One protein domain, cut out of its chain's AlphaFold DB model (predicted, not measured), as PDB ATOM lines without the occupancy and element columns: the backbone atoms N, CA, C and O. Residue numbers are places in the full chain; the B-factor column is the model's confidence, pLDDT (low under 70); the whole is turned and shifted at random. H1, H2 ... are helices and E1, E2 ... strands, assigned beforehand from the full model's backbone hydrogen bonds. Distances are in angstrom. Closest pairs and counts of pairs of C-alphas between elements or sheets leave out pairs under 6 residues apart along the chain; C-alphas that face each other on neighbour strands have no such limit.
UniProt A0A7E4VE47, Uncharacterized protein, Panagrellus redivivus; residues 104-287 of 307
ATOM      1  N   GLY A 104     -38.761  25.466 -19.704       26.92
ATOM      2  CA  GLY A 104     -37.512  26.149 -19.403       26.92
ATOM      3  C   GLY A 104     -37.041  25.711 -18.017       26.92
ATOM      4  O   GLY A 104     -37.828  25.702 -17.076       26.92
ATOM      5  N   VAL A 105     -35.756  25.399 -17.875       30.67
ATOM      6  CA  VAL A 105     -35.109  24.949 -16.626       30.67
ATOM      7  C   VAL A 105     -35.419  25.867 -15.421       30.67
ATOM      8  O   VAL A 105     -35.430  25.436 -14.272       30.67
ATOM      9  N   LYS A 106     -35.769  27.142 -15.663       30.70
ATOM     10  CA  LYS A 106     -36.228  28.092 -14.628       30.70
ATOM     11  C   LYS A 106     -37.688  27.924 -14.172       30.70
ATOM     12  O   LYS A 106     -38.003  28.370 -13.074       30.70
ATOM     13  N   ALA A 107     -38.564  27.342 -14.991       31.06
ATOM     14  CA  ALA A 107     -39.956  27.044 -14.646       31.06
ATOM     15  C   ALA A 107     -40.092  25.712 -13.882       31.06
ATOM     16  O   ALA A 107     -40.950  25.615 -13.012       31.06
ATOM     17  N   LEU A 108     -39.197  24.744 -14.129       32.25
ATOM     18  CA  LEU A 108     -39.133  23.468 -13.390       32.25
ATOM     19  C   LEU A 108     -38.818  23.671 -11.902       32.25
ATOM     20  O   LEU A 108     -39.464  23.091 -11.045       32.25
ATOM     21  N   LYS A 109     -37.968  24.649 -11.561       32.94
ATOM     22  CA  LYS A 109     -37.697  25.031 -10.157       32.94
ATOM     23  C   LYS A 109     -38.923  25.507  -9.354       32.94
ATOM     24  O   LYS A 109     -38.792  25.746  -8.158       32.94
ATOM     25  N   LYS A 110     -40.077  25.730  -9.993       32.22
ATOM     26  CA  LYS A 110     -41.327  26.172  -9.349       32.22
ATOM     27  C   LYS A 110     -42.500  25.218  -9.587       32.22
ATOM     28  O   LYS A 110     -43.626  25.563  -9.234       32.22
ATOM     29  N   CYS A 111     -42.265  24.069 -10.213       33.22
ATOM     30  CA  CYS A 111     -43.320  23.125 -10.539       33.22
ATOM     31  C   CYS A 111     -43.554  22.171  -9.355       33.22
ATOM     32  O   CYS A 111     -42.585  21.737  -8.742       33.22
ATOM     33  N   PRO A 112     -44.806  21.824  -9.008       34.06
ATOM     34  CA  PRO A 112     -45.102  20.918  -7.895       34.06
ATOM     35  C   PRO A 112     -44.833  19.441  -8.240       34.06
ATOM     36  O   PRO A 112     -45.369  18.551  -7.584       34.06
ATOM     37  N   PHE A 113     -44.052  19.162  -9.290       39.53
ATOM     38  CA  PHE A 113     -43.684  17.793  -9.623       39.53
ATOM     39  C   PHE A 113     -42.745  17.237  -8.560       39.53
ATOM     40  O   PHE A 113     -41.903  17.942  -7.999       39.53
ATOM     41  N   ASN A 114     -42.876  15.939  -8.304       48.00
ATOM     42  CA  ASN A 114     -41.838  15.210  -7.607       48.00
ATOM     43  C   ASN A 114     -40.538  15.369  -8.426       48.00
ATOM     44  O   ASN A 114     -40.562  15.073  -9.624       48.00
ATOM     45  N   PRO A 115     -39.411  15.805  -7.830       46.16
ATOM     46  CA  PRO A 115     -38.127  15.942  -8.528       46.16
ATOM     47  C   PRO A 115     -37.728  14.696  -9.337       46.16
ATOM     48  O   PRO A 115     -37.028  14.786 -10.343       46.16
ATOM     49  N   TYR A 116     -38.210  13.524  -8.917       48.69
ATOM     50  CA  TYR A 116     -38.069  12.260  -9.629       48.69
ATOM     51  C   TYR A 116     -38.769  12.226 -10.999       48.69
ATOM     52  O   TYR A 116     -38.153  11.813 -11.983       48.69
ATOM     53  N   ASP A 117     -40.016  12.693 -11.089       49.50
ATOM     54  CA  ASP A 117     -40.783  12.695 -12.341       49.50
ATOM     55  C   ASP A 117     -40.157  13.656 -13.362       49.50
ATOM     56  O   ASP A 117     -40.116  13.364 -14.559       49.50
ATOM     57  N   GLU A 118     -39.586  14.769 -12.887       51.19
ATOM     58  CA  GLU A 118     -38.833  15.714 -13.718       51.19
ATOM     59  C   GLU A 118     -37.554  15.086 -14.285       51.19
ATOM     60  O   GLU A 118     -37.237  15.271 -15.462       51.19
ATOM     61  N   CYS A 119     -36.835  14.304 -13.476       51.94
ATOM     62  CA  CYS A 119     -35.611  13.623 -13.901       51.94
ATOM     63  C   CYS A 119     -35.897  12.505 -14.902       51.94
ATOM     64  O   CYS A 119     -35.215  12.406 -15.923       51.94
ATOM     65  N   ILE A 120     -36.937  11.702 -14.653       55.19
ATOM     66  CA  ILE A 120     -37.398  10.694 -15.609       55.19
ATOM     67  C   ILE A 120     -37.815  11.350 -16.910       55.19
ATOM     68  O   ILE A 120     -37.440  10.864 -17.973       55.19
ATOM     69  N   TYR A 121     -38.565  12.449 -16.848       53.09
ATOM     70  CA  TYR A 121     -38.944  13.171 -18.048       53.09
ATOM     71  C   TYR A 121     -37.704  13.661 -18.790       53.09
ATOM     72  O   TYR A 121     -37.563  13.357 -19.968       53.09
ATOM     73  N   LEU A 122     -36.763  14.345 -18.137       56.38
ATOM     74  CA  LEU A 122     -35.554  14.843 -18.797       56.38
ATOM     75  C   LEU A 122     -34.787  13.717 -19.507       56.38
ATOM     76  O   LEU A 122     -34.406  13.877 -20.667       56.38
ATOM     77  N   ILE A 123     -34.608  12.584 -18.827       58.28
ATOM     78  CA  ILE A 123     -33.841  11.432 -19.307       58.28
ATOM     79  C   ILE A 123     -34.588  10.653 -20.401       58.28
ATOM     80  O   ILE A 123     -34.005  10.346 -21.436       58.28
ATOM     81  N   LYS A 124     -35.874  10.339 -20.205       53.84
ATOM     82  CA  LYS A 124     -36.647   9.466 -21.107       53.84
ATOM     83  C   LYS A 124     -37.337  10.218 -22.249       53.84
ATOM     84  O   LYS A 124     -37.573   9.639 -23.303       53.84
ATOM     85  N   SER A 125     -37.663  11.503 -22.080       51.31
ATOM     86  CA  SER A 125     -38.383  12.289 -23.104       51.31
ATOM     87  C   SER A 125     -37.489  12.852 -24.209       51.31
ATOM     88  O   SER A 125     -37.995  13.501 -25.125       51.31
ATOM     89  N   GLN A 126     -36.172  12.615 -24.144       54.66
ATOM     90  CA  GLN A 126     -35.193  13.229 -25.044       54.66
ATOM     91  C   GLN A 126     -35.325  14.757 -25.073       54.66
ATOM     92  O   GLN A 126     -35.352  15.374 -26.142       54.66
ATOM     93  N   ALA A 127     -35.442  15.355 -23.884       51.41
ATOM     94  CA  ALA A 127     -35.715  16.773 -23.719       51.41
ATOM     95  C   ALA A 127     -34.744  17.642 -24.534       51.41
ATOM     96  O   ALA A 127     -33.538  17.401 -24.588       51.41
ATOM     97  N   PHE A 128     -35.304  18.663 -25.177       57.38
ATOM     98  CA  PHE A 128     -34.576  19.614 -26.001       57.38
ATOM     99  C   PHE A 128     -34.217  20.844 -25.171       57.38
ATOM    100  O   PHE A 128     -35.085  21.660 -24.849       57.38
ATOM    101  N   LEU A 129     -32.934  20.992 -24.843       61.53
ATOM    102  CA  LEU A 129     -32.444  22.121 -24.059       61.53
ATOM    103  C   LEU A 129     -31.804  23.171 -24.978       61.53
ATOM    104  O   LEU A 129     -30.814  22.869 -25.650       61.53
ATOM    105  N   PRO A 130     -32.375  24.387 -25.074       64.56
ATOM    106  CA  PRO A 130     -31.847  25.419 -25.953       64.56
ATOM    107  C   PRO A 130     -30.620  26.090 -25.330       64.56
ATOM    108  O   PRO A 130     -30.666  26.498 -24.173       64.56
ATOM    109  N   ILE A 131     -29.578  26.281 -26.134       68.81
ATOM    110  CA  ILE A 131     -28.426  27.136 -25.840       68.81
ATOM    111  C   ILE A 131     -28.427  28.282 -26.839       68.81
ATOM    112  O   ILE A 131     -28.392  28.079 -28.060       68.81
ATOM    113  N   ARG A 132     -28.497  29.511 -26.329       68.50
ATOM    114  CA  ARG A 132     -28.505  30.695 -27.192       68.50
ATOM    115  C   ARG A 132     -27.110  30.915 -27.769       68.50
ATOM    116  O   ARG A 132     -26.161  31.142 -27.032       68.50
ATOM    117  N   MET A 133     -27.019  30.947 -29.093       75.38
ATOM    118  CA  MET A 133     -25.757  31.220 -29.770       75.38
ATOM    119  C   MET A 133     -25.541  32.724 -29.948       75.38
ATOM    120  O   MET A 133     -26.512  33.469 -30.140       75.38
ATOM    121  N   PRO A 134     -24.278  33.182 -29.953       74.25
ATOM    122  CA  PRO A 134     -23.938  34.547 -30.330       74.25
ATOM    123  C   PRO A 134     -24.539  34.986 -31.677       74.25
ATOM    124  O   PRO A 134     -24.752  34.184 -32.590       74.25
ATOM    125  N   TYR A 135     -24.797  36.288 -31.825       73.12
ATOM    126  CA  TYR A 135     -25.477  36.837 -33.009       73.12
ATOM    127  C   TYR A 135     -24.691  36.704 -34.319       73.12
ATOM    128  O   TYR A 135     -25.293  36.724 -35.386       73.12
ATOM    129  N   PHE A 136     -23.366  36.550 -34.246       74.62
ATOM    130  CA  PHE A 136     -22.525  36.397 -35.433       74.62
ATOM    131  C   PHE A 136     -22.628  35.007 -36.076       74.62
ATOM    132  O   PHE A 136     -22.214  34.844 -37.219       74.62
ATOM    133  N   PHE A 137     -23.188  34.009 -35.381       72.44
ATOM    134  CA  PHE A 137     -23.501  32.727 -36.002       72.44
ATOM    135  C   PHE A 137     -24.745  32.842 -36.888       72.44
ATOM    136  O   PHE A 137     -25.734  33.487 -36.534       72.44
ATOM    137  N   ASN A 138     -24.748  32.117 -38.008       66.69
ATOM    138  CA  ASN A 138     -25.881  32.057 -38.944       66.69
ATOM    139  C   ASN A 138     -27.086  31.243 -38.416       66.69
ATOM    140  O   ASN A 138     -28.028  30.950 -39.158       66.69
ATOM    141  N   TYR A 139     -27.065  30.859 -37.140       69.31
ATOM    142  CA  TYR A 139     -28.115  30.128 -36.439       69.31
ATOM    143  C   TYR A 139     -28.297  30.706 -35.025       69.31
ATOM    144  O   TYR A 139     -27.342  31.144 -34.386       69.31
ATOM    145  N   THR A 140     -29.545  30.758 -34.555       57.75
ATOM    146  CA  THR A 140     -29.938  31.432 -33.304       57.75
ATOM    147  C   THR A 140     -29.593  30.621 -32.069       57.75
ATOM    148  O   THR A 140     -29.352  31.151 -30.983       57.75
ATOM    149  N   THR A 141     -29.685  29.306 -32.189       61.69
ATOM    150  CA  THR A 141     -29.650  28.402 -31.049       61.69
ATOM    151  C   THR A 141     -29.145  27.063 -31.498       61.69
ATOM    152  O   THR A 141     -29.417  26.612 -32.616       61.69
ATOM    153  N   VAL A 142     -28.439  26.430 -30.580       63.91
ATOM    154  CA  VAL A 142     -28.209  25.009 -30.657       63.91
ATOM    155  C   VAL A 142     -29.059  24.341 -29.602       63.91
ATOM    156  O   VAL A 142     -29.170  24.828 -28.482       63.91
ATOM    157  N   VAL A 143     -29.708  23.254 -29.979       64.81
ATOM    158  CA  VAL A 143     -30.506  22.473 -29.052       64.81
ATOM    159  C   VAL A 143     -29.744  21.202 -28.725       64.81
ATOM    160  O   VAL A 143     -29.252  20.510 -29.614       64.81
ATOM    161  N   MET A 144     -29.637  20.893 -27.443       65.38
ATOM    162  CA  MET A 144     -29.108  19.612 -27.003       65.38
ATOM    163  C   MET A 144     -30.254  18.625 -26.920       65.38
ATOM    164  O   MET A 144     -31.236  18.886 -26.223       65.38
ATOM    165  N   ARG A 145     -30.136  17.505 -27.636       66.69
ATOM    166  CA  ARG A 145     -30.945  16.330 -27.319       66.69
ATOM    167  C   ARG A 145     -30.455  15.719 -26.019       66.69
ATOM    168  O   ARG A 145     -29.304  15.909 -25.626       66.69
ATOM    169  N   ASN A 146     -31.334  14.967 -25.380       69.56
ATOM    170  CA  ASN A 146     -30.948  14.182 -24.231       69.56
ATOM    171  C   ASN A 146     -31.155  12.691 -24.467       69.56
ATOM    172  O   ASN A 146     -32.124  12.106 -24.000       69.56
ATOM    173  N   ASN A 147     -30.274  12.088 -25.260       72.75
ATOM    174  CA  ASN A 147     -30.265  10.644 -25.442       72.75
ATOM    175  C   ASN A 147     -28.830  10.115 -25.508       72.75
ATOM    176  O   ASN A 147     -27.863  10.880 -25.545       72.75
ATOM    177  N   VAL A 148     -28.697   8.792 -25.506       77.06
ATOM    178  CA  VAL A 148     -27.392   8.115 -25.494       77.06
ATOM    179  C   VAL A 148     -26.587   8.349 -26.778       77.06
ATOM    180  O   VAL A 148     -25.368   8.194 -26.782       77.06
ATOM    181  N   TRP A 149     -27.244   8.763 -27.863       76.25
ATOM    182  CA  TRP A 149     -26.661   8.915 -29.195       76.25
ATOM    183  C   TRP A 149     -26.186  10.342 -29.489       76.25
ATOM    184  O   TRP A 149     -25.262  10.519 -30.277       76.25
ATOM    185  N   GLN A 150     -26.832  11.359 -28.909       75.81
ATOM    186  CA  GLN A 150     -26.563  12.774 -29.161       75.81
ATOM    187  C   GLN A 150     -26.887  13.666 -27.950       75.81
ATOM    188  O   GLN A 150     -27.863  13.453 -27.228       75.81
ATOM    189  N   GLY A 151     -26.117  14.745 -27.812       81.25
ATOM    190  CA  GLY A 151     -26.352  15.829 -26.862       81.25
ATOM    191  C   GLY A 151     -25.805  15.542 -25.464       81.25
ATOM    192  O   GLY A 151     -24.665  15.097 -25.356       81.25
ATOM    193  N   LEU A 152     -26.544  15.859 -24.393       84.38
ATOM    194  CA  LEU A 152     -25.995  15.873 -23.021       84.38
ATOM    195  C   LEU A 152     -25.596  14.490 -22.512       84.38
ATOM    196  O   LEU A 152     -24.452  14.300 -22.104       84.38
ATOM    197  N   LEU A 153     -26.521  13.530 -22.547       84.31
ATOM    198  CA  LEU A 153     -26.236  12.176 -22.086       84.31
ATOM    199  C   LEU A 153     -25.127  11.531 -22.924       84.31
ATOM    200  O   LEU A 153     -24.176  11.002 -22.360       84.31
ATOM    201  N   HIS A 154     -25.170  11.657 -24.250       84.75
ATOM    202  CA  HIS A 154     -24.081  11.195 -25.113       84.75
ATOM    203  C   HIS A 154     -22.724  11.816 -24.753       84.75
ATOM    204  O   HIS A 154     -21.723  11.111 -24.644       84.75
ATOM    205  N   THR A 155     -22.703  13.130 -24.527       87.69
ATOM    206  CA  THR A 155     -21.508  13.874 -24.116       87.69
ATOM    207  C   THR A 155     -20.936  13.322 -22.807       87.69
ATOM    208  O   THR A 155     -19.740  13.041 -22.726       87.69
ATOM    209  N   LEU A 156     -21.799  13.092 -21.812       88.94
ATOM    210  CA  LEU A 156     -21.421  12.491 -20.537       88.94
ATOM    211  C   LEU A 156     -20.870  11.072 -20.714       88.94
ATOM    212  O   LEU A 156     -19.838  10.750 -20.140       88.94
ATOM    213  N   LEU A 157     -21.537  10.226 -21.502       85.69
ATOM    214  CA  LEU A 157     -21.163   8.817 -21.671       85.69
ATOM    215  C   LEU A 157     -19.869   8.627 -22.463       85.69
ATOM    216  O   LEU A 157     -19.137   7.668 -22.227       85.69
ATOM    217  N   ARG A 158     -19.590   9.508 -23.426       82.69
ATOM    218  CA  ARG A 158     -18.416   9.387 -24.302       82.69
ATOM    219  C   ARG A 158     -17.179  10.064 -23.740       82.69
ATOM    220  O   ARG A 158     -16.081   9.581 -23.999       82.69
ATOM    221  N   HIS A 159     -17.366  11.135 -22.974       85.69
ATOM    222  CA  HIS A 159     -16.277  11.959 -22.458       85.69
ATOM    223  C   HIS A 159     -16.330  12.171 -20.930       85.69
ATOM    224  O   HIS A 159     -16.077  13.284 -20.456       85.69
ATOM    225  N   PRO A 160     -16.662  11.151 -20.107       86.69
ATOM    226  CA  PRO A 160     -16.868  11.362 -18.673       86.69
ATOM    227  C   PRO A 160     -15.588  11.767 -17.942       86.69
ATOM    228  O   PRO A 160     -15.657  12.398 -16.891       86.69
ATOM    229  N   ARG A 161     -14.404  11.425 -18.470       85.00
ATOM    230  CA  ARG A 161     -13.124  11.825 -17.866       85.00
ATOM    231  C   ARG A 161     -12.835  13.296 -18.124       85.00
ATOM    232  O   ARG A 161     -12.555  14.032 -17.188       85.00
ATOM    233  N   GLU A 162     -12.970  13.723 -19.373       87.31
ATOM    234  CA  GLU A 162     -12.759  15.105 -19.794       87.31
ATOM    235  C   GLU A 162     -13.718  16.052 -19.069       87.31
ATOM    236  O   GLU A 162     -13.304  17.111 -18.600       87.31
ATOM    237  N   TRP A 163     -14.983  15.651 -18.922       89.06
ATOM    238  CA  TRP A 163     -15.965  16.393 -18.133       89.06
ATOM    239  C   TRP A 163     -15.723  16.290 -16.631       89.06
ATOM    240  O   TRP A 163     -15.915  17.277 -15.927       89.06
ATOM    241  N   GLY A 164     -15.251  15.146 -16.137       88.88
ATOM    242  CA  GLY A 164     -14.897  14.968 -14.731       88.88
ATOM    243  C   GLY A 164     -13.748  15.861 -14.263       88.88
ATOM    244  O   GLY A 164     -13.718  16.250 -13.098       88.88
ATOM    245  N   ASP A 165     -12.854  16.247 -15.175       87.31
ATOM    246  CA  ASP A 165     -11.803  17.233 -14.904       87.31
ATOM    247  C   ASP A 165     -12.347  18.665 -14.754       87.31
ATOM    248  O   ASP A 165     -11.701  19.499 -14.123       87.31
ATOM    249  N   GLN A 166     -13.510  18.970 -15.346       86.62
ATOM    250  CA  GLN A 166     -14.130  20.302 -15.279       86.62
ATOM    251  C   GLN A 166     -15.249  20.401 -14.238       86.62
ATOM    252  O   GLN A 166     -15.503  21.483 -13.711       86.62
ATOM    253  N   ILE A 167     -15.939  19.292 -13.970       88.06
ATOM    254  CA  ILE A 167     -17.120  19.204 -13.111       88.06
ATOM    255  C   ILE A 167     -16.831  18.157 -12.024       88.06
ATOM    256  O   ILE A 167     -16.871  16.954 -12.309       88.06
ATOM    257  N   PRO A 168     -16.546  18.580 -10.778       84.94
ATOM    258  CA  PRO A 168     -16.174  17.678  -9.686       84.94
ATOM    259  C   PRO A 168     -17.173  16.543  -9.438       84.94
ATOM    260  O   PRO A 168     -16.772  15.416  -9.144       84.94
ATOM    261  N   GLU A 169     -18.468  16.811  -9.587       81.88
ATOM    262  CA  GLU A 169     -19.551  15.839  -9.429       81.88
ATOM    263  C   GLU A 169     -19.428  14.678 -10.424       81.88
ATOM    264  O   GLU A 169     -19.668  13.527 -10.058       81.88
ATOM    265  N   ILE A 170     -18.984  14.965 -11.652       86.00
ATOM    266  CA  ILE A 170     -18.695  13.959 -12.680       86.00
ATOM    267  C   ILE A 170     -17.348  13.290 -12.389       86.00
ATOM    268  O   ILE A 170     -17.223  12.075 -12.502       86.00
ATOM    269  N   GLY A 171     -16.341  14.042 -11.936       83.50
ATOM    270  CA  GLY A 171     -15.035  13.483 -11.562       83.50
ATOM    271  C   GLY A 171     -15.128  12.445 -10.436       83.50
ATOM    272  O   GLY A 171     -14.333  11.506 -10.369       83.50
ATOM    273  N   ASN A 172     -16.147  12.564  -9.584       81.75
ATOM    274  CA  ASN A 172     -16.435  11.612  -8.517       81.75
ATOM    275  C   ASN A 172     -17.023  10.274  -9.007       81.75
ATOM    276  O   ASN A 172     -17.041   9.333  -8.215       81.75
ATOM    277  N   LEU A 173     -17.437  10.143 -10.279       76.88
ATOM    278  CA  LEU A 173     -17.914   8.877 -10.869       76.88
ATOM    279  C   LEU A 173     -16.926   7.724 -10.646       76.88
ATOM    280  O   LEU A 173     -17.321   6.588 -10.417       76.88
ATOM    281  N   TRP A 174     -15.625   8.016 -10.684       72.00
ATOM    282  CA  TRP A 174     -14.579   7.000 -10.559       72.00
ATOM    283  C   TRP A 174     -14.206   6.667  -9.113       72.00
ATOM    284  O   TRP A 174     -13.442   5.730  -8.888       72.00
ATOM    285  N   LYS A 175     -14.702   7.433  -8.134       72.94
ATOM    286  CA  LYS A 175     -14.362   7.245  -6.715       72.94
ATOM    287  C   LYS A 175     -15.206   6.167  -6.045       72.94
ATOM    288  O   LYS A 175     -14.741   5.545  -5.096       72.94
ATOM    289  N   TYR A 176     -16.419   5.940  -6.540       68.50
ATOM    290  CA  TYR A 176     -17.358   4.983  -5.971       68.50
ATOM    291  C   TYR A 176     -17.755   3.982  -7.052       68.50
ATOM    292  O   TYR A 176     -18.175   4.374  -8.137       68.50
ATOM    293  N   ARG A 177     -17.592   2.688  -6.781       68.62
ATOM    294  CA  ARG A 177     -18.148   1.633  -7.631       68.62
ATOM    295  C   ARG A 177     -19.594   1.433  -7.208       68.62
ATOM    296  O   ARG A 177     -19.857   0.938  -6.116       68.62
ATOM    297  N   ASP A 178     -20.504   1.903  -8.044       80.06
ATOM    298  CA  ASP A 178     -21.931   1.645  -7.942       80.06
ATOM    299  C   ASP A 178     -22.461   1.286  -9.327       80.06
ATOM    300  O   ASP A 178     -21.769   1.452 -10.333       80.06
ATOM    301  N   ASN A 179     -23.688   0.779  -9.348       80.50
ATOM    302  CA  ASN A 179     -24.314   0.244 -10.540       80.50
ATOM    303  C   ASN A 179     -24.297   1.260 -11.703       80.50
ATOM    304  O   ASN A 179     -23.738   0.960 -12.757       80.50
ATOM    305  N   LEU A 180     -24.754   2.500 -11.489       82.25
ATOM    306  CA  LEU A 180     -24.668   3.579 -12.485       82.25
ATOM    307  C   LEU A 180     -23.233   3.827 -12.992       82.25
ATOM    308  O   LEU A 180     -23.010   3.941 -14.200       82.25
ATOM    309  N   ASN A 181     -22.252   3.926 -12.092       82.94
ATOM    310  CA  ASN A 181     -20.863   4.212 -12.463       82.94
ATOM    311  C   ASN A 181     -20.243   3.059 -13.256       82.94
ATOM    312  O   ASN A 181     -19.467   3.304 -14.180       82.94
ATOM    313  N   ASP A 182     -20.599   1.817 -12.931       82.88
ATOM    314  CA  ASP A 182     -20.151   0.630 -13.654       82.88
ATOM    315  C   ASP A 182     -20.728   0.583 -15.069       82.88
ATOM    316  O   ASP A 182     -19.977   0.322 -16.012       82.88
ATOM    317  N   HIS A 183     -21.998   0.962 -15.245       84.00
ATOM    318  CA  HIS A 183     -22.619   1.092 -16.566       84.00
ATOM    319  C   HIS A 183     -21.928   2.182 -17.404       84.00
ATOM    320  O   HIS A 183     -21.518   1.940 -18.540       84.00
ATOM    321  N   ILE A 184     -21.700   3.376 -16.838       83.12
ATOM    322  CA  ILE A 184     -20.981   4.462 -17.534       83.12
ATOM    323  C   ILE A 184     -19.545   4.029 -17.883       83.12
ATOM    324  O   ILE A 184     -19.058   4.276 -18.993       83.12
ATOM    325  N   TRP A 185     -18.853   3.352 -16.961       81.81
ATOM    326  CA  TRP A 185     -17.501   2.833 -17.186       81.81
ATOM    327  C   TRP A 185     -17.473   1.777 -18.301       81.81
ATOM    328  O   TRP A 185     -16.526   1.771 -19.097       81.81
ATOM    329  N   ALA A 186     -18.498   0.924 -18.385       79.31
ATOM    330  CA  ALA A 186     -18.646  -0.091 -19.424       79.31
ATOM    331  C   ALA A 186     -18.790   0.543 -20.817       79.31
ATOM    332  O   ALA A 186     -18.033   0.173 -21.719       79.31
ATOM    333  N   VAL A 187     -19.646   1.566 -20.970       79.50
ATOM    334  CA  VAL A 187     -19.770   2.332 -22.232       79.50
ATOM    335  C   VAL A 187     -18.445   2.994 -22.613       79.50
ATOM    336  O   VAL A 187     -18.027   2.965 -23.773       79.50
ATOM    337  N   THR A 188     -17.764   3.596 -21.636       76.69
ATOM    338  CA  THR A 188     -16.561   4.405 -21.882       76.69
ATOM    339  C   THR A 188     -15.390   3.558 -22.379       76.69
ATOM    340  O   THR A 188     -14.653   3.973 -23.274       76.69
ATOM    341  N   ASN A 189     -15.176   2.371 -21.802       71.94
ATOM    342  CA  ASN A 189     -13.939   1.625 -22.038       71.94
ATOM    343  C   ASN A 189     -13.944   0.731 -23.283       71.94
ATOM    344  O   ASN A 189     -12.910   0.116 -23.522       71.94
ATOM    345  N   LYS A 190     -15.029   0.649 -24.074       60.34
ATOM    346  CA  LYS A 190     -15.139  -0.115 -25.349       60.34
ATOM    347  C   LYS A 190     -14.572  -1.551 -25.341       60.34
ATOM    348  O   LYS A 190     -14.381  -2.149 -26.395       60.34
ATOM    349  N   ARG A 191     -14.260  -2.108 -24.168       46.19
ATOM    350  CA  ARG A 191     -13.581  -3.403 -23.987       46.19
ATOM    351  C   ARG A 191     -14.556  -4.567 -23.890       46.19
ATOM    352  O   ARG A 191     -14.136  -5.715 -23.930       46.19
ATOM    353  N   CYS A 192     -15.837  -4.263 -23.812       43.38
ATOM    354  CA  CYS A 192     -16.924  -5.217 -23.863       43.38
ATOM    355  C   CYS A 192     -17.820  -4.757 -25.012       43.38
ATOM    356  O   CYS A 192     -17.887  -3.557 -25.263       43.38
ATOM    357  N   ASN A 193     -18.529  -5.658 -25.687       49.62
ATOM    358  CA  ASN A 193     -19.557  -5.343 -26.692       49.62
ATOM    359  C   ASN A 193     -20.785  -4.614 -26.089       49.62
ATOM    360  O   ASN A 193     -21.921  -4.869 -26.466       49.62
ATOM    361  N   TYR A 194     -20.548  -3.766 -25.094       58.69
ATOM    362  CA  TYR A 194     -21.492  -2.972 -24.350       58.69
ATOM    363  C   TYR A 194     -21.668  -1.661 -25.114       58.69
ATOM    364  O   TYR A 194     -20.841  -0.747 -25.045       58.69
ATOM    365  N   ASP A 195     -22.691  -1.640 -25.958       73.19
ATOM    366  CA  ASP A 195     -23.009  -0.519 -26.828       73.19
ATOM    367  C   ASP A 195     -23.989   0.459 -26.158       73.19
ATOM    368  O   ASP A 195     -24.560   0.204 -25.096       73.19
ATOM    369  N   LEU A 196     -24.175   1.626 -26.779       75.06
ATOM    370  CA  LEU A 196     -25.108   2.650 -26.291       75.06
ATOM    371  C   LEU A 196     -26.552   2.125 -26.207       75.06
ATOM    372  O   LEU A 196     -27.313   2.595 -25.367       75.06
ATOM    373  N   LEU A 197     -26.906   1.140 -27.040       76.12
ATOM    374  CA  LEU A 197     -28.216   0.490 -27.036       76.12
ATOM    375  C   LEU A 197     -28.428  -0.350 -25.768       76.12
ATOM    376  O   LEU A 197     -29.525  -0.370 -25.215       76.12
ATOM    377  N   THR A 198     -27.385  -1.036 -25.303       80.31
ATOM    378  CA  THR A 198     -27.407  -1.807 -24.055       80.31
ATOM    379  C   THR A 198     -27.604  -0.874 -22.867       80.31
ATOM    380  O   THR A 198     -28.517  -1.086 -22.073       80.31
ATOM    381  N   PHE A 199     -26.850   0.228 -22.818       83.38
ATOM    382  CA  PHE A 199     -27.034   1.252 -21.790       83.38
ATOM    383  C   PHE A 199     -28.453   1.843 -21.815       83.38
ATOM    384  O   PHE A 199     -29.073   1.993 -20.770       83.38
ATOM    385  N   GLU A 200     -28.999   2.143 -23.000       81.75
ATOM    386  CA  GLU A 200     -30.363   2.675 -23.153       81.75
ATOM    387  C   GLU A 200     -31.433   1.732 -22.581       81.75
ATOM    388  O   GLU A 200     -32.380   2.207 -21.954       81.75
ATOM    389  N   LYS A 201     -31.266   0.413 -22.738       80.50
ATOM    390  CA  LYS A 201     -32.164  -0.589 -22.142       80.50
ATOM    391  C   LYS A 201     -31.995  -0.687 -20.630       80.50
ATOM    392  O   LYS A 201     -32.977  -0.661 -19.904       80.50
ATOM    393  N   GLU A 202     -30.762  -0.765 -20.145       82.31
ATOM    394  CA  GLU A 202     -30.484  -0.924 -18.712       82.31
ATOM    395  C   GLU A 202     -30.874   0.325 -17.901       82.31
ATOM    396  O   GLU A 202     -31.279   0.222 -16.746       82.31
ATOM    397  N   MET A 203     -30.893   1.506 -18.528       81.88
ATOM    398  CA  MET A 203     -31.475   2.718 -17.938       81.88
ATOM    399  C   MET A 203     -32.959   2.576 -17.568       81.88
ATOM    400  O   MET A 203     -33.453   3.354 -16.745       81.88
ATOM    401  N   GLU A 204     -33.701   1.638 -18.168       79.25
ATOM    402  CA  GLU A 204     -35.084   1.359 -17.773       79.25
ATOM    403  C   GLU A 204     -35.174   0.739 -16.373       79.25
ATOM    404  O   GLU A 204     -36.189   0.927 -15.702       79.25
ATOM    405  N   GLU A 205     -34.103   0.078 -15.928       83.50
ATOM    406  CA  GLU A 205     -33.994  -0.622 -14.645       83.50
ATOM    407  C   GLU A 205     -33.354   0.237 -13.544       83.50
ATOM    408  O   GLU A 205     -33.343  -0.153 -12.376       83.50
ATOM    409  N   PHE A 206     -32.845   1.425 -13.886       80.00
ATOM    410  CA  PHE A 206     -32.220   2.320 -12.916       80.00
ATOM    411  C   PHE A 206     -33.206   2.773 -11.842       80.00
ATOM    412  O   PHE A 206     -34.341   3.182 -12.104       80.00
ATOM    413  N   SER A 207     -32.721   2.771 -10.605       79.81
ATOM    414  CA  SER A 207     -33.452   3.290  -9.465       79.81
ATOM    415  C   SER A 207     -33.688   4.803  -9.585       79.81
ATOM    416  O   SER A 207     -32.929   5.529 -10.241       79.81
ATOM    417  N   PRO A 208     -34.691   5.334  -8.867       73.69
ATOM    418  CA  PRO A 208     -34.921   6.771  -8.771       73.69
ATOM    419  C   PRO A 208     -33.700   7.611  -8.408       73.69
ATOM    420  O   PRO A 208     -33.502   8.690  -8.970       73.69
ATOM    421  N   ALA A 209     -32.871   7.117  -7.490       75.00
ATOM    422  CA  ALA A 209     -31.672   7.817  -7.050       75.00
ATOM    423  C   ALA A 209     -30.608   7.879  -8.159       75.00
ATOM    424  O   ALA A 209     -29.965   8.914  -8.340       75.00
ATOM    425  N   GLU A 210     -30.452   6.801  -8.930       80.56
ATOM    426  CA  GLU A 210     -29.525   6.745 -10.065       80.56
ATOM    427  C   GLU A 210     -29.966   7.686 -11.185       80.56
ATOM    428  O   GLU A 210     -29.158   8.473 -11.679       80.56
ATOM    429  N   LEU A 211     -31.257   7.681 -11.531       76.38
ATOM    430  CA  LEU A 211     -31.816   8.583 -12.539       76.38
ATOM    431  C   LEU A 211     -31.692  10.053 -12.121       76.38
ATOM    432  O   LEU A 211     -31.287  10.891 -12.924       76.38
ATOM    433  N   LEU A 212     -31.965  10.376 -10.854       74.00
ATOM    434  CA  LEU A 212     -31.772  11.728 -10.323       74.00
ATOM    435  C   LEU A 212     -30.307  12.169 -10.424       74.00
ATOM    436  O   LEU A 212     -30.014  13.268 -10.893       74.00
ATOM    437  N   ARG A 213     -29.366  11.309 -10.029       80.00
ATOM    438  CA  ARG A 213     -27.934  11.612 -10.116       80.00
ATOM    439  C   ARG A 213     -27.479  11.791 -11.564       80.00
ATOM    440  O   ARG A 213     -26.748  12.735 -11.858       80.00
ATOM    441  N   LEU A 214     -27.935  10.926 -12.467       81.56
ATOM    442  CA  LEU A 214     -27.643  11.001 -13.897       81.56
ATOM    443  C   LEU A 214     -28.181  12.299 -14.518       81.56
ATOM    444  O   LEU A 214     -27.470  12.948 -15.285       81.56
ATOM    445  N   SER A 215     -29.396  12.707 -14.147       77.69
ATOM    446  CA  SER A 215     -30.003  13.985 -14.538       77.69
ATOM    447  C   SER A 215     -29.186  15.174 -14.022       77.69
ATOM    448  O   SER A 215     -28.811  16.052 -14.798       77.69
ATOM    449  N   ASN A 216     -28.808  15.168 -12.740       77.62
ATOM    450  CA  ASN A 216     -28.009  16.240 -12.142       77.62
ATOM    451  C   ASN A 216     -26.664  16.424 -12.856       77.62
ATOM    452  O   ASN A 216     -26.286  17.552 -13.166       77.62
ATOM    453  N   MET A 217     -25.966  15.334 -13.190       83.88
ATOM    454  CA  MET A 217     -24.711  15.405 -13.951       83.88
ATOM    455  C   MET A 217     -24.901  16.059 -15.326       83.88
ATOM    456  O   MET A 217     -24.109  16.914 -15.718       83.88
ATOM    457  N   GLN A 218     -25.973  15.717 -16.042       83.25
ATOM    458  CA  GLN A 218     -26.293  16.349 -17.325       83.25
ATOM    459  C   GLN A 218     -26.646  17.829 -17.169       83.25
ATOM    460  O   GLN A 218     -26.252  18.644 -18.002       83.25
ATOM    461  N   MET A 219     -27.345  18.197 -16.095       80.38
ATOM    462  CA  MET A 219     -27.666  19.594 -15.812       80.38
ATOM    463  C   MET A 219     -26.421  20.418 -15.484       80.38
ATOM    464  O   MET A 219     -26.324  21.551 -15.946       80.38
ATOM    465  N   HIS A 220     -25.429  19.847 -14.797       83.56
ATOM    466  CA  HIS A 220     -24.141  20.517 -14.604       83.56
ATOM    467  C   HIS A 220     -23.415  20.769 -15.931       83.56
ATOM    468  O   HIS A 220     -22.871  21.855 -16.128       83.56
ATOM    469  N   ILE A 221     -23.442  19.811 -16.865       86.25
ATOM    470  CA  ILE A 221     -22.899  20.001 -18.222       86.25
ATOM    471  C   ILE A 221     -23.661  21.116 -18.951       86.25
ATOM    472  O   ILE A 221     -23.052  21.987 -19.571       86.25
ATOM    473  N   TYR A 222     -24.993  21.114 -18.868       83.44
ATOM    474  CA  TYR A 222     -25.830  22.144 -19.482       83.44
ATOM    475  C   TYR A 222     -25.531  23.545 -18.936       83.44
ATOM    476  O   TYR A 222     -25.340  24.480 -19.715       83.44
ATOM    477  N   ASP A 223     -25.430  23.688 -17.615       81.06
ATOM    478  CA  ASP A 223     -25.055  24.949 -16.973       81.06
ATOM    479  C   ASP A 223     -23.663  25.407 -17.436       81.06
ATOM    480  O   ASP A 223     -23.430  26.596 -17.662       81.06
ATOM    481  N   TYR A 224     -22.742  24.463 -17.651       86.75
ATOM    482  CA  TYR A 224     -21.432  24.747 -18.227       86.75
ATOM    483  C   TYR A 224     -21.549  25.349 -19.635       86.75
ATOM    484  O   TYR A 224     -20.915  26.361 -19.934       86.75
ATOM    485  N   PHE A 225     -22.401  24.790 -20.495       84.19
ATOM    486  CA  PHE A 225     -22.638  25.359 -21.819       84.19
ATOM    487  C   PHE A 225     -23.235  26.763 -21.771       84.19
ATOM    488  O   PHE A 225     -22.750  27.638 -22.483       84.19
ATOM    489  N   GLU A 226     -24.248  27.005 -20.938       80.94
ATOM    490  CA  GLU A 226     -24.868  28.334 -20.817       80.94
ATOM    491  C   GLU A 226     -23.863  29.401 -20.349       80.94
ATOM    492  O   GLU A 226     -23.961  30.561 -20.753       80.94
ATOM    493  N   ASN A 227     -22.873  29.013 -19.540       83.69
ATOM    494  CA  ASN A 227     -21.834  29.923 -19.060       83.69
ATOM    495  C   ASN A 227     -20.730  30.173 -20.101       83.69
ATOM    496  O   ASN A 227     -20.246  31.300 -20.226       83.69
ATOM    497  N   TYR A 228     -20.331  29.146 -20.859       86.06
ATOM    498  CA  TYR A 228     -19.125  29.194 -21.694       86.06
ATOM    499  C   TYR A 228     -19.367  29.198 -23.204       86.06
ATOM    500  O   TYR A 228     -18.420  29.432 -23.950       86.06
ATOM    501  N   ILE A 229     -20.591  28.995 -23.696       84.44
ATOM    502  CA  ILE A 229     -20.934  29.242 -25.104       84.44
ATOM    503  C   ILE A 229     -21.343  30.705 -25.247       84.44
ATOM    504  O   ILE A 229     -22.507  31.080 -25.117       84.44
ATOM    505  N   ASN A 230     -20.363  31.562 -25.514       82.69
ATOM    506  CA  ASN A 230     -20.593  32.982 -25.727       82.69
ATOM    507  C   ASN A 230     -19.566  33.567 -26.715       82.69
ATOM    508  O   ASN A 230     -18.749  32.855 -27.299       82.69
ATOM    509  N   GLN A 231     -19.668  34.870 -26.986       81.56
ATOM    510  CA  GLN A 231     -18.802  35.539 -27.960       81.56
ATOM    511  C   GLN A 231     -17.361  35.709 -27.465       81.56
ATOM    512  O   GLN A 231     -16.445  35.719 -28.281       81.56
ATOM    513  N   GLU A 232     -17.162  35.862 -26.160       85.50
ATOM    514  CA  GLU A 232     -15.851  36.127 -25.557       85.50
ATOM    515  C   GLU A 232     -14.994  34.864 -25.512       85.50
ATOM    516  O   GLU A 232     -13.776  34.922 -25.661       85.50
ATOM    517  N   THR A 233     -15.641  33.712 -25.353       87.12
ATOM    518  CA  THR A 233     -14.994  32.404 -25.329       87.12
ATOM    519  C   THR A 233     -14.828  31.803 -26.723       87.12
ATOM    520  O   THR A 233     -14.049  30.873 -26.885       87.12
ATOM    521  N   TYR A 234     -15.519  32.294 -27.752       87.06
ATOM    522  CA  TYR A 234     -15.437  31.723 -29.099       87.06
ATOM    523  C   TYR A 234     -14.025  31.822 -29.707       87.06
ATOM    524  O   TYR A 234     -13.440  32.901 -29.790       87.06
ATOM    525  N   MET A 235     -13.499  30.692 -30.190       85.19
ATOM    526  CA  MET A 235     -12.159  30.583 -30.784       85.19
ATOM    527  C   MET A 235     -12.156  30.267 -32.279       85.19
ATOM    528  O   MET A 235     -11.115  30.396 -32.915       85.19
ATOM    529  N   GLY A 236     -13.267  29.815 -32.849       83.06
ATOM    530  CA  GLY A 236     -13.310  29.435 -34.256       83.06
ATOM    531  C   GLY A 236     -14.205  28.240 -34.532       83.06
ATOM    532  O   GLY A 236     -14.770  27.622 -33.629       83.06
ATOM    533  N   GLU A 237     -14.304  27.922 -35.811       82.06
ATOM    534  CA  GLU A 237     -15.131  26.853 -36.346       82.06
ATOM    535  C   GLU A 237     -14.328  26.012 -37.342       82.06
ATOM    536  O   GLU A 237     -13.391  26.493 -37.981       82.06
ATOM    537  N   GLY A 238     -14.687  24.741 -37.452       76.81
ATOM    538  CA  GLY A 238     -14.117  23.790 -38.397       76.81
ATOM    539  C   GLY A 238     -15.184  22.818 -38.880       76.81
ATOM    540  O   GLY A 238     -16.307  22.808 -38.376       76.81
ATOM    541  N   CYS A 239     -14.840  22.000 -39.865       72.81
ATOM    542  CA  CYS A 239     -15.696  20.921 -40.344       72.81
ATOM    543  C   CYS A 239     -14.914  19.612 -40.317       72.81
ATOM    544  O   CYS A 239     -13.736  19.590 -40.672       72.81
ATOM    545  N   SER A 240     -15.569  18.546 -39.878       65.25
ATOM    546  CA  SER A 240     -15.095  17.176 -40.036       65.25
ATOM    547  C   SER A 240     -15.372  16.666 -41.453       65.25
ATOM    548  O   SER A 240     -16.157  17.258 -42.197       65.25
ATOM    549  N   ASP A 241     -14.755  15.541 -41.813       58.59
ATOM    550  CA  ASP A 241     -14.865  14.934 -43.149       58.59
ATOM    551  C   ASP A 241     -16.294  14.488 -43.498       58.59
ATOM    552  O   ASP A 241     -16.689  14.482 -44.662       58.59
ATOM    553  N   ASP A 242     -17.103  14.169 -42.487       57.22
ATOM    554  CA  ASP A 242     -18.529  13.854 -42.626       57.22
ATOM    555  C   ASP A 242     -19.412  15.111 -42.782       57.22
ATOM    556  O   ASP A 242     -20.641  15.025 -42.807       57.22
ATOM    557  N   GLY A 243     -18.796  16.293 -42.857       64.69
ATOM    558  CA  GLY A 243     -19.439  17.599 -42.944       64.69
ATOM    559  C   GLY A 243     -19.869  18.184 -41.599       64.69
ATOM    560  O   GLY A 243     -20.278  19.348 -41.581       64.69
ATOM    561  N   SER A 244     -19.781  17.424 -40.494       68.69
ATOM    562  CA  SER A 244     -20.178  17.903 -39.164       68.69
ATOM    563  C   SER A 244     -19.373  19.131 -38.766       68.69
ATOM    564  O   SER A 244     -18.164  19.216 -38.980       68.69
ATOM    565  N   MET A 245     -20.067  20.139 -38.239       76.31
ATOM    566  CA  MET A 245     -19.433  21.403 -37.884       76.31
ATOM    567  C   MET A 245     -18.967  21.331 -36.442       76.31
ATOM    568  O   MET A 245     -19.760  21.032 -35.556       76.31
ATOM    569  N   ASN A 246     -17.718  21.693 -36.206       80.75
ATOM    570  CA  ASN A 246     -17.141  21.777 -34.878       80.75
ATOM    571  C   ASN A 246     -16.881  23.229 -34.521       80.75
ATOM    572  O   ASN A 246     -16.451  24.022 -35.357       80.75
ATOM    573  N   ILE A 247     -17.131  23.571 -33.268       85.06
ATOM    574  CA  ILE A 247     -16.953  24.922 -32.755       85.06
ATOM    575  C   ILE A 247     -16.083  24.853 -31.532       85.06
ATOM    576  O   ILE A 247     -16.322  24.045 -30.639       85.06
ATOM    577  N   LEU A 248     -15.080  25.713 -31.500       86.69
ATOM    578  CA  LEU A 248     -14.126  25.755 -30.419       86.69
ATOM    579  C   LEU A 248     -14.419  26.944 -29.510       86.69
ATOM    580  O   LEU A 248     -14.553  28.080 -29.971       86.69
ATOM    581  N   PHE A 249     -14.470  26.670 -28.212       87.56
ATOM    582  CA  PHE A 249     -14.588  27.666 -27.159       87.56
ATOM    583  C   PHE A 249     -13.413  27.545 -26.192       87.56
ATOM    584  O   PHE A 249     -13.011  26.447 -25.807       87.56
ATOM    585  N   ASN A 250     -12.868  28.684 -25.786       89.12
ATOM    586  CA  ASN A 250     -11.874  28.796 -24.740       89.12
ATOM    587  C   ASN A 250     -12.575  28.768 -23.385       89.12
ATOM    588  O   ASN A 250     -13.423  29.617 -23.109       89.12
ATOM    589  N   VAL A 251     -12.209  27.816 -22.537       86.38
ATOM    590  CA  VAL A 251     -12.776  27.657 -21.198       86.38
ATOM    591  C   VAL A 251     -11.622  27.589 -20.206       86.38
ATOM    592  O   VAL A 251     -11.018  26.538 -19.990       86.38
ATOM    593  N   SER A 252     -11.302  28.735 -19.606       81.31
ATOM    594  CA  SER A 252     -10.167  28.879 -18.688       81.31
ATOM    595  C   SER A 252      -8.846  28.425 -19.337       81.31
ATOM    596  O   SER A 252      -8.395  29.055 -20.290       81.31
ATOM    597  N   SER A 253      -8.213  27.363 -18.826       76.75
ATOM    598  CA  SER A 253      -6.983  26.772 -19.375       76.75
ATOM    599  C   SER A 253      -7.237  25.646 -20.385       76.75
ATOM    600  O   SER A 253      -6.285  25.124 -20.962       76.75
ATOM    601  N   ASN A 254      -8.497  25.269 -20.607       83.31
ATOM    602  CA  ASN A 254      -8.901  24.189 -21.499       83.31
ATOM    603  C   ASN A 254      -9.665  24.735 -22.709       83.31
ATOM    604  O   ASN A 254     -10.091  25.889 -22.753       83.31
ATOM    605  N   ARG A 255      -9.866  23.880 -23.712       85.94
ATOM    606  CA  ARG A 255     -10.694  24.204 -24.877       85.94
ATOM    607  C   ARG A 255     -11.817  23.196 -25.001       85.94
ATOM    608  O   ARG A 255     -11.568  21.992 -25.010       85.94
ATOM    609  N   MET A 256     -13.036  23.707 -25.106       89.25
ATOM    610  CA  MET A 256     -14.236  22.918 -25.329       89.25
ATOM    611  C   MET A 256     -14.536  22.891 -26.822       89.25
ATOM    612  O   MET A 256     -14.749  23.939 -27.436       89.25
ATOM    613  N   LEU A 257     -14.553  21.696 -27.403       87.06
ATOM    614  CA  LEU A 257     -15.019  21.475 -28.763       87.06
ATOM    615  C   LEU A 257     -16.476  21.028 -28.719       87.06
ATOM    616  O   LEU A 257     -16.823  20.096 -27.999       87.06
ATOM    617  N   VAL A 258     -17.314  21.694 -29.502       87.25
ATOM    618  CA  VAL A 258     -18.750  21.442 -29.603       87.25
ATOM    619  C   VAL A 258     -19.064  20.987 -31.020       87.25
ATOM    620  O   VAL A 258     -18.933  21.766 -31.964       87.25
ATOM    621  N   GLY A 259     -19.470  19.729 -31.162       84.50
ATOM    622  CA  GLY A 259     -19.889  19.139 -32.428       84.50
ATOM    623  C   GLY A 259     -21.358  19.429 -32.712       84.50
ATOM    624  O   GLY A 259     -22.224  19.249 -31.851       84.50
ATOM    625  N   LEU A 260     -21.647  19.878 -33.931       81.25
ATOM    626  CA  LEU A 260     -22.985  20.210 -34.401       81.25
ATOM    627  C   LEU A 260     -23.422  19.311 -35.556       81.25
ATOM    628  O   LEU A 260     -22.668  19.040 -36.491       81.25
ATOM    629  N   SER A 261     -24.704  18.953 -35.555       75.50
ATOM    630  CA  SER A 261     -25.328  18.189 -36.634       75.50
ATOM    631  C   SER A 261     -25.314  18.950 -37.959       75.50
ATOM    632  O   SER A 261     -25.610  20.146 -37.994       75.50
ATOM    633  N   ASN A 262     -25.122  18.245 -39.076       67.25
ATOM    634  CA  ASN A 262     -25.309  18.787 -40.436       67.25
ATOM    635  C   ASN A 262     -26.742  19.206 -40.732       67.25
ATOM    636  O   ASN A 262     -26.989  20.056 -41.583       67.25
ATOM    637  N   VAL A 263     -27.689  18.621 -40.004       64.31
ATOM    638  CA  VAL A 263     -29.094  18.979 -40.106       64.31
ATOM    639  C   VAL A 263     -29.302  20.350 -39.483       64.31
ATOM    640  O   VAL A 263     -28.893  20.616 -38.349       64.31
ATOM    641  N   VAL A 264     -29.956  21.211 -40.251       65.31
ATOM    642  CA  VAL A 264     -30.306  22.556 -39.839       65.31
ATOM    643  C   VAL A 264     -31.822  22.701 -39.899       65.31
ATOM    644  O   VAL A 264     -32.442  22.469 -40.934       65.31
ATOM    645  N   PHE A 265     -32.419  23.095 -38.783       65.19
ATOM    646  CA  PHE A 265     -33.859  23.221 -38.623       65.19
ATOM    647  C   PHE A 265     -34.282  24.664 -38.902       65.19
ATOM    648  O   PHE A 265     -33.602  25.619 -38.512       65.19
ATOM    649  N   GLY A 266     -35.398  24.833 -39.612       53.47
ATOM    650  CA  GLY A 266     -35.952  26.155 -39.887       53.47
ATOM    651  C   GLY A 266     -36.379  26.852 -38.597       53.47
ATOM    652  O   GLY A 266     -36.991  26.233 -37.727       53.47
ATOM    653  N   ALA A 267     -36.086  28.147 -38.481       52.91
ATOM    654  CA  ALA A 267     -36.697  28.966 -37.446       52.91
ATOM    655  C   ALA A 267     -38.199  29.084 -37.702       52.91
ATOM    656  O   ALA A 267     -38.649  29.201 -38.846       52.91
ATOM    657  N   ASN A 268     -38.989  29.095 -36.634       47.28
ATOM    658  CA  ASN A 268     -40.399  29.420 -36.756       47.28
ATOM    659  C   ASN A 268     -40.530  30.876 -37.248       47.28
ATOM    660  O   ASN A 268     -39.991  31.795 -36.633       47.28
ATOM    661  N   ARG A 269     -41.285  31.094 -38.338       44.84
ATOM    662  CA  ARG A 269     -41.547  32.427 -38.923       44.84
ATOM    663  C   ARG A 269     -42.165  33.424 -37.931       44.84
ATOM    664  O   ARG A 269     -42.154  34.616 -38.197       44.84
ATOM    665  N   ARG A 270     -42.712  32.946 -36.808       39.00
ATOM    666  CA  ARG A 270     -43.335  33.765 -35.754       39.00
ATOM    667  C   ARG A 270     -42.370  34.224 -34.650       39.00
ATOM    668  O   ARG A 270     -42.819  34.867 -33.707       39.00
ATOM    669  N   VAL A 271     -41.083  33.882 -34.721       45.69
ATOM    670  CA  VAL A 271     -40.075  34.271 -33.718       45.69
ATOM    671  C   VAL A 271     -39.266  35.452 -34.246       45.69
ATOM    672  O   VAL A 271     -38.937  35.485 -35.426       45.69
ATOM    673  N   ALA A 272     -38.931  36.406 -33.370       43.94
ATOM    674  CA  ALA A 272     -38.164  37.609 -33.719       43.94
ATOM    675  C   ALA A 272     -36.754  37.319 -34.270       43.94
ATOM    676  O   ALA A 272     -36.151  38.177 -34.906       43.94
ATOM    677  N   ASP A 273     -36.224  36.122 -34.020       53.81
ATOM    678  CA  ASP A 273     -34.956  35.658 -34.567       53.81
ATOM    679  C   ASP A 273     -35.228  34.518 -35.556       53.81
ATOM    680  O   ASP A 273     -35.678  33.434 -35.182       53.81
ATOM    681  N   HIS A 274     -35.008  34.810 -36.838       61.44
ATOM    682  CA  HIS A 274     -35.277  33.908 -37.958       61.44
ATOM    683  C   HIS A 274     -34.070  33.041 -38.338       61.44
ATOM    684  O   HIS A 274     -34.146  32.281 -39.311       61.44
ATOM    685  N   ARG A 275     -32.939  33.162 -37.627       65.88
ATOM    686  CA  ARG A 275     -31.755  32.357 -37.939       65.88
ATOM    687  C   ARG A 275     -32.022  30.906 -37.556       65.88
ATOM    688  O   ARG A 275     -32.786  30.593 -36.650       65.88
ATOM    689  N   ARG A 276     -31.412  29.991 -38.300       69.94
ATOM    690  CA  ARG A 276     -31.725  28.563 -38.210       69.94
ATOM    691  C   ARG A 276     -31.381  27.970 -36.829       69.94
ATOM    692  O   ARG A 276     -30.767  28.632 -36.001       69.94
ATOM    693  N   ILE A 277     -31.764  26.723 -36.577       68.62
ATOM    694  CA  ILE A 277     -31.439  25.987 -35.343       68.62
ATOM    695  C   ILE A 277     -30.583  24.769 -35.706       68.62
ATOM    696  O   ILE A 277     -30.832  24.128 -36.726       68.62
ATOM    697  N   ARG A 278     -29.583  24.429 -34.888       74.25
ATOM    698  CA  ARG A 278     -28.781  23.196 -35.043       74.25
ATOM    699  C   ARG A 278     -28.884  22.317 -33.799       74.25
ATOM    700  O   ARG A 278     -29.392  22.771 -32.777       74.25
ATOM    701  N   LEU A 279     -28.423  21.069 -33.883       76.12
ATOM    702  CA  LEU A 279     -28.314  20.177 -32.726       76.12
ATOM    703  C   LEU A 279     -26.858  20.041 -32.295       76.12
ATOM    704  O   LEU A 279     -25.996  19.888 -33.160       76.12
ATOM    705  N   ILE A 280     -26.596  20.047 -30.984       80.12
ATOM    706  CA  ILE A 280     -25.322  19.537 -30.462       80.12
ATOM    707  C   ILE A 280     -25.386  18.018 -30.558       80.12
ATOM    708  O   ILE A 280     -26.298  17.394 -30.011       80.12
ATOM    709  N   THR A 281     -24.409  17.433 -31.240       79.31
ATOM    710  CA  THR A 281     -24.218  15.982 -31.284       79.31
ATOM    711  C   THR A 281     -23.375  15.524 -30.103       79.31
ATOM    712  O   THR A 281     -23.756  14.582 -29.418       79.31
ATOM    713  N   THR A 282     -22.279  16.221 -29.812       84.44
ATOM    714  CA  THR A 282     -21.388  15.936 -28.683       84.44
ATOM    715  C   THR A 282     -20.608  17.188 -28.289       84.44
ATOM    716  O   THR A 282     -20.510  18.134 -29.075       84.44
ATOM    717  N   ALA A 283     -20.014  17.197 -27.102       87.75
ATOM    718  CA  ALA A 283     -18.933  18.116 -26.783       87.75
ATOM    719  C   ALA A 283     -17.921  17.488 -25.833       87.75
ATOM    720  O   ALA A 283     -18.252  16.630 -25.018       87.75
ATOM    721  N   TYR A 284     -16.682  17.948 -25.899       86.50
ATOM    722  CA  TYR A 284     -15.626  17.462 -25.021       86.50
ATOM    723  C   TYR A 284     -14.510  18.483 -24.875       86.50
ATOM    724  O   TYR A 284     -14.373  19.411 -25.678       86.50
ATOM    725  N   PHE A 285     -13.699  18.298 -23.837       85.81
ATOM    726  CA  PHE A 285     -12.498  19.092 -23.632       85.81
ATOM    727  C   PHE A 285     -11.319  18.412 -24.297       85.81
ATOM    728  O   PHE A 285     -11.057  17.235 -24.068       85.81
ATOM    729  N   ASN A 286     -10.581  19.165 -25.102       71.44
ATOM    730  CA  ASN A 286      -9.330  18.694 -25.669       71.44
ATOM    731  C   ASN A 286      -8.176  19.501 -25.065       71.44
ATOM    732  O   ASN A 286      -8.067  20.709 -25.284       71.44
ATOM    733  N   LYS A 287      -7.324  18.813 -24.297       61.94
ATOM    734  CA  LYS A 287      -6.138  19.393 -23.650       61.94
ATOM    735  C   LYS A 287      -4.967  19.590 -24.624       61.94
ATOM    736  O   LYS A 287      -4.063  20.361 -24.330       61.94
TER     737      LYS A 287
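AT A GLANCE: This is residues 104 to 287 of the 307 residues of an uncharacterized protein of Panagrellus redivivus (UniProt A0A7E4VE47). A strongly twisted sheet of six strands and a cluster of helices pack together, joined by the long helix H8, whose residues 219 to 228 pack on one face of the sheet. H3 sits in the middle, between H8 and strand E6; H4, H5, H6 and H7 gather on the side away from E1 and H1, while residues 109 to 114, between H1 and H2, stick out. The printed part has 184 residues, in chain order H1 H2 E1 E2 H3 H4 H5 H6 H7 H8 E3 E4 E5 E6; the sheet, E1 E2 E6 E5 E4 E3, is mixed, and so is the class. It is compact, with a radius of gyration of the C-alphas of 16.7 A and spans of 45 by 41 by 29 A.

HOW THE PARTS SIT: H1, residues 105 to 108, is apart from H8, residues 208 to 228. H2, residues 115 to 124, touches residues 208 to 215 of H8 alone, about perpendicular at 73 degrees; their closest C-alphas, of Cys 119 and Leu 212, are 5.6 A apart. E1, residues 129 to 132, and E2, residues 139 to 144, form an antiparallel hairpin, with N 131 and O 142 at 2.8 A. E2 is parallel to E6, residues 276 to 286, with N 143 and O 278 at 2.9 A. H3, residues 152 to 158, is over E6 at a height over the sheet of 7.7 A, and touches residues 217 to 222 of H8 alone, closest at the C-alphas of Leu 152 and Gln 218, 5.7 A. H4, residues 160 to 164, only grazes the sheet and touches H5, residues 168 to 174, closest at the C-alphas of Gly 164 and Gly 171, 3.5 A. H6, residues 179 to 189, touches H3, closest at the C-alphas of Arg 158 and Thr 188, 5.8 A. H6 and H7, residues 196 to 202, form a helical hairpin and only just touch, with 3 pairs of C-alphas within 8 A, closest at Val 187 and Leu 196, 6.7 A. H8 is on one face of the sheet E1 E2 E6 E5 E4 E3, an arrangement in two layers, one of helix and one of sheet. E3, residues 234 to 239, E4, residues 245 to 251, E5, residues 254 to 265, and E6 form a meander, each strand the antiparallel neighbour of the one before; N 238 and O 246 are 2.8 A apart, N 249 and O 256 2.9 A, N 259 and O 282 2.8 A. In H2, H3, H4, H6, H7 and H8 every O i to N i+4 pair is within hydrogen-bond range; H5 has 1 of 3, beside 2 of 4 O i to N i+3 pairs, and H1 is too short for such a pair.

IN THESE COORDINATES: H1 begins at C-alpha 105, (-35.109, 24.949, -16.626). H8 and E5 each measure 30.3 A from first to last C-alpha, and E6 27.5 A, ending at C-alpha 286, (-9.330, 18.694, -25.669). E5 bends by 71 degrees at residue 262 and E6 by 62 degrees at residue 281.

THE WHOLE: The two C-alphas farthest apart, of Arg 177 and Arg 269, are 49.7 A apart. The printed part has no cut and no long link. The mean pLDDT of the printed part is 71.6; 67 residues are under 70, among them 104 to 132 and 262 to 277.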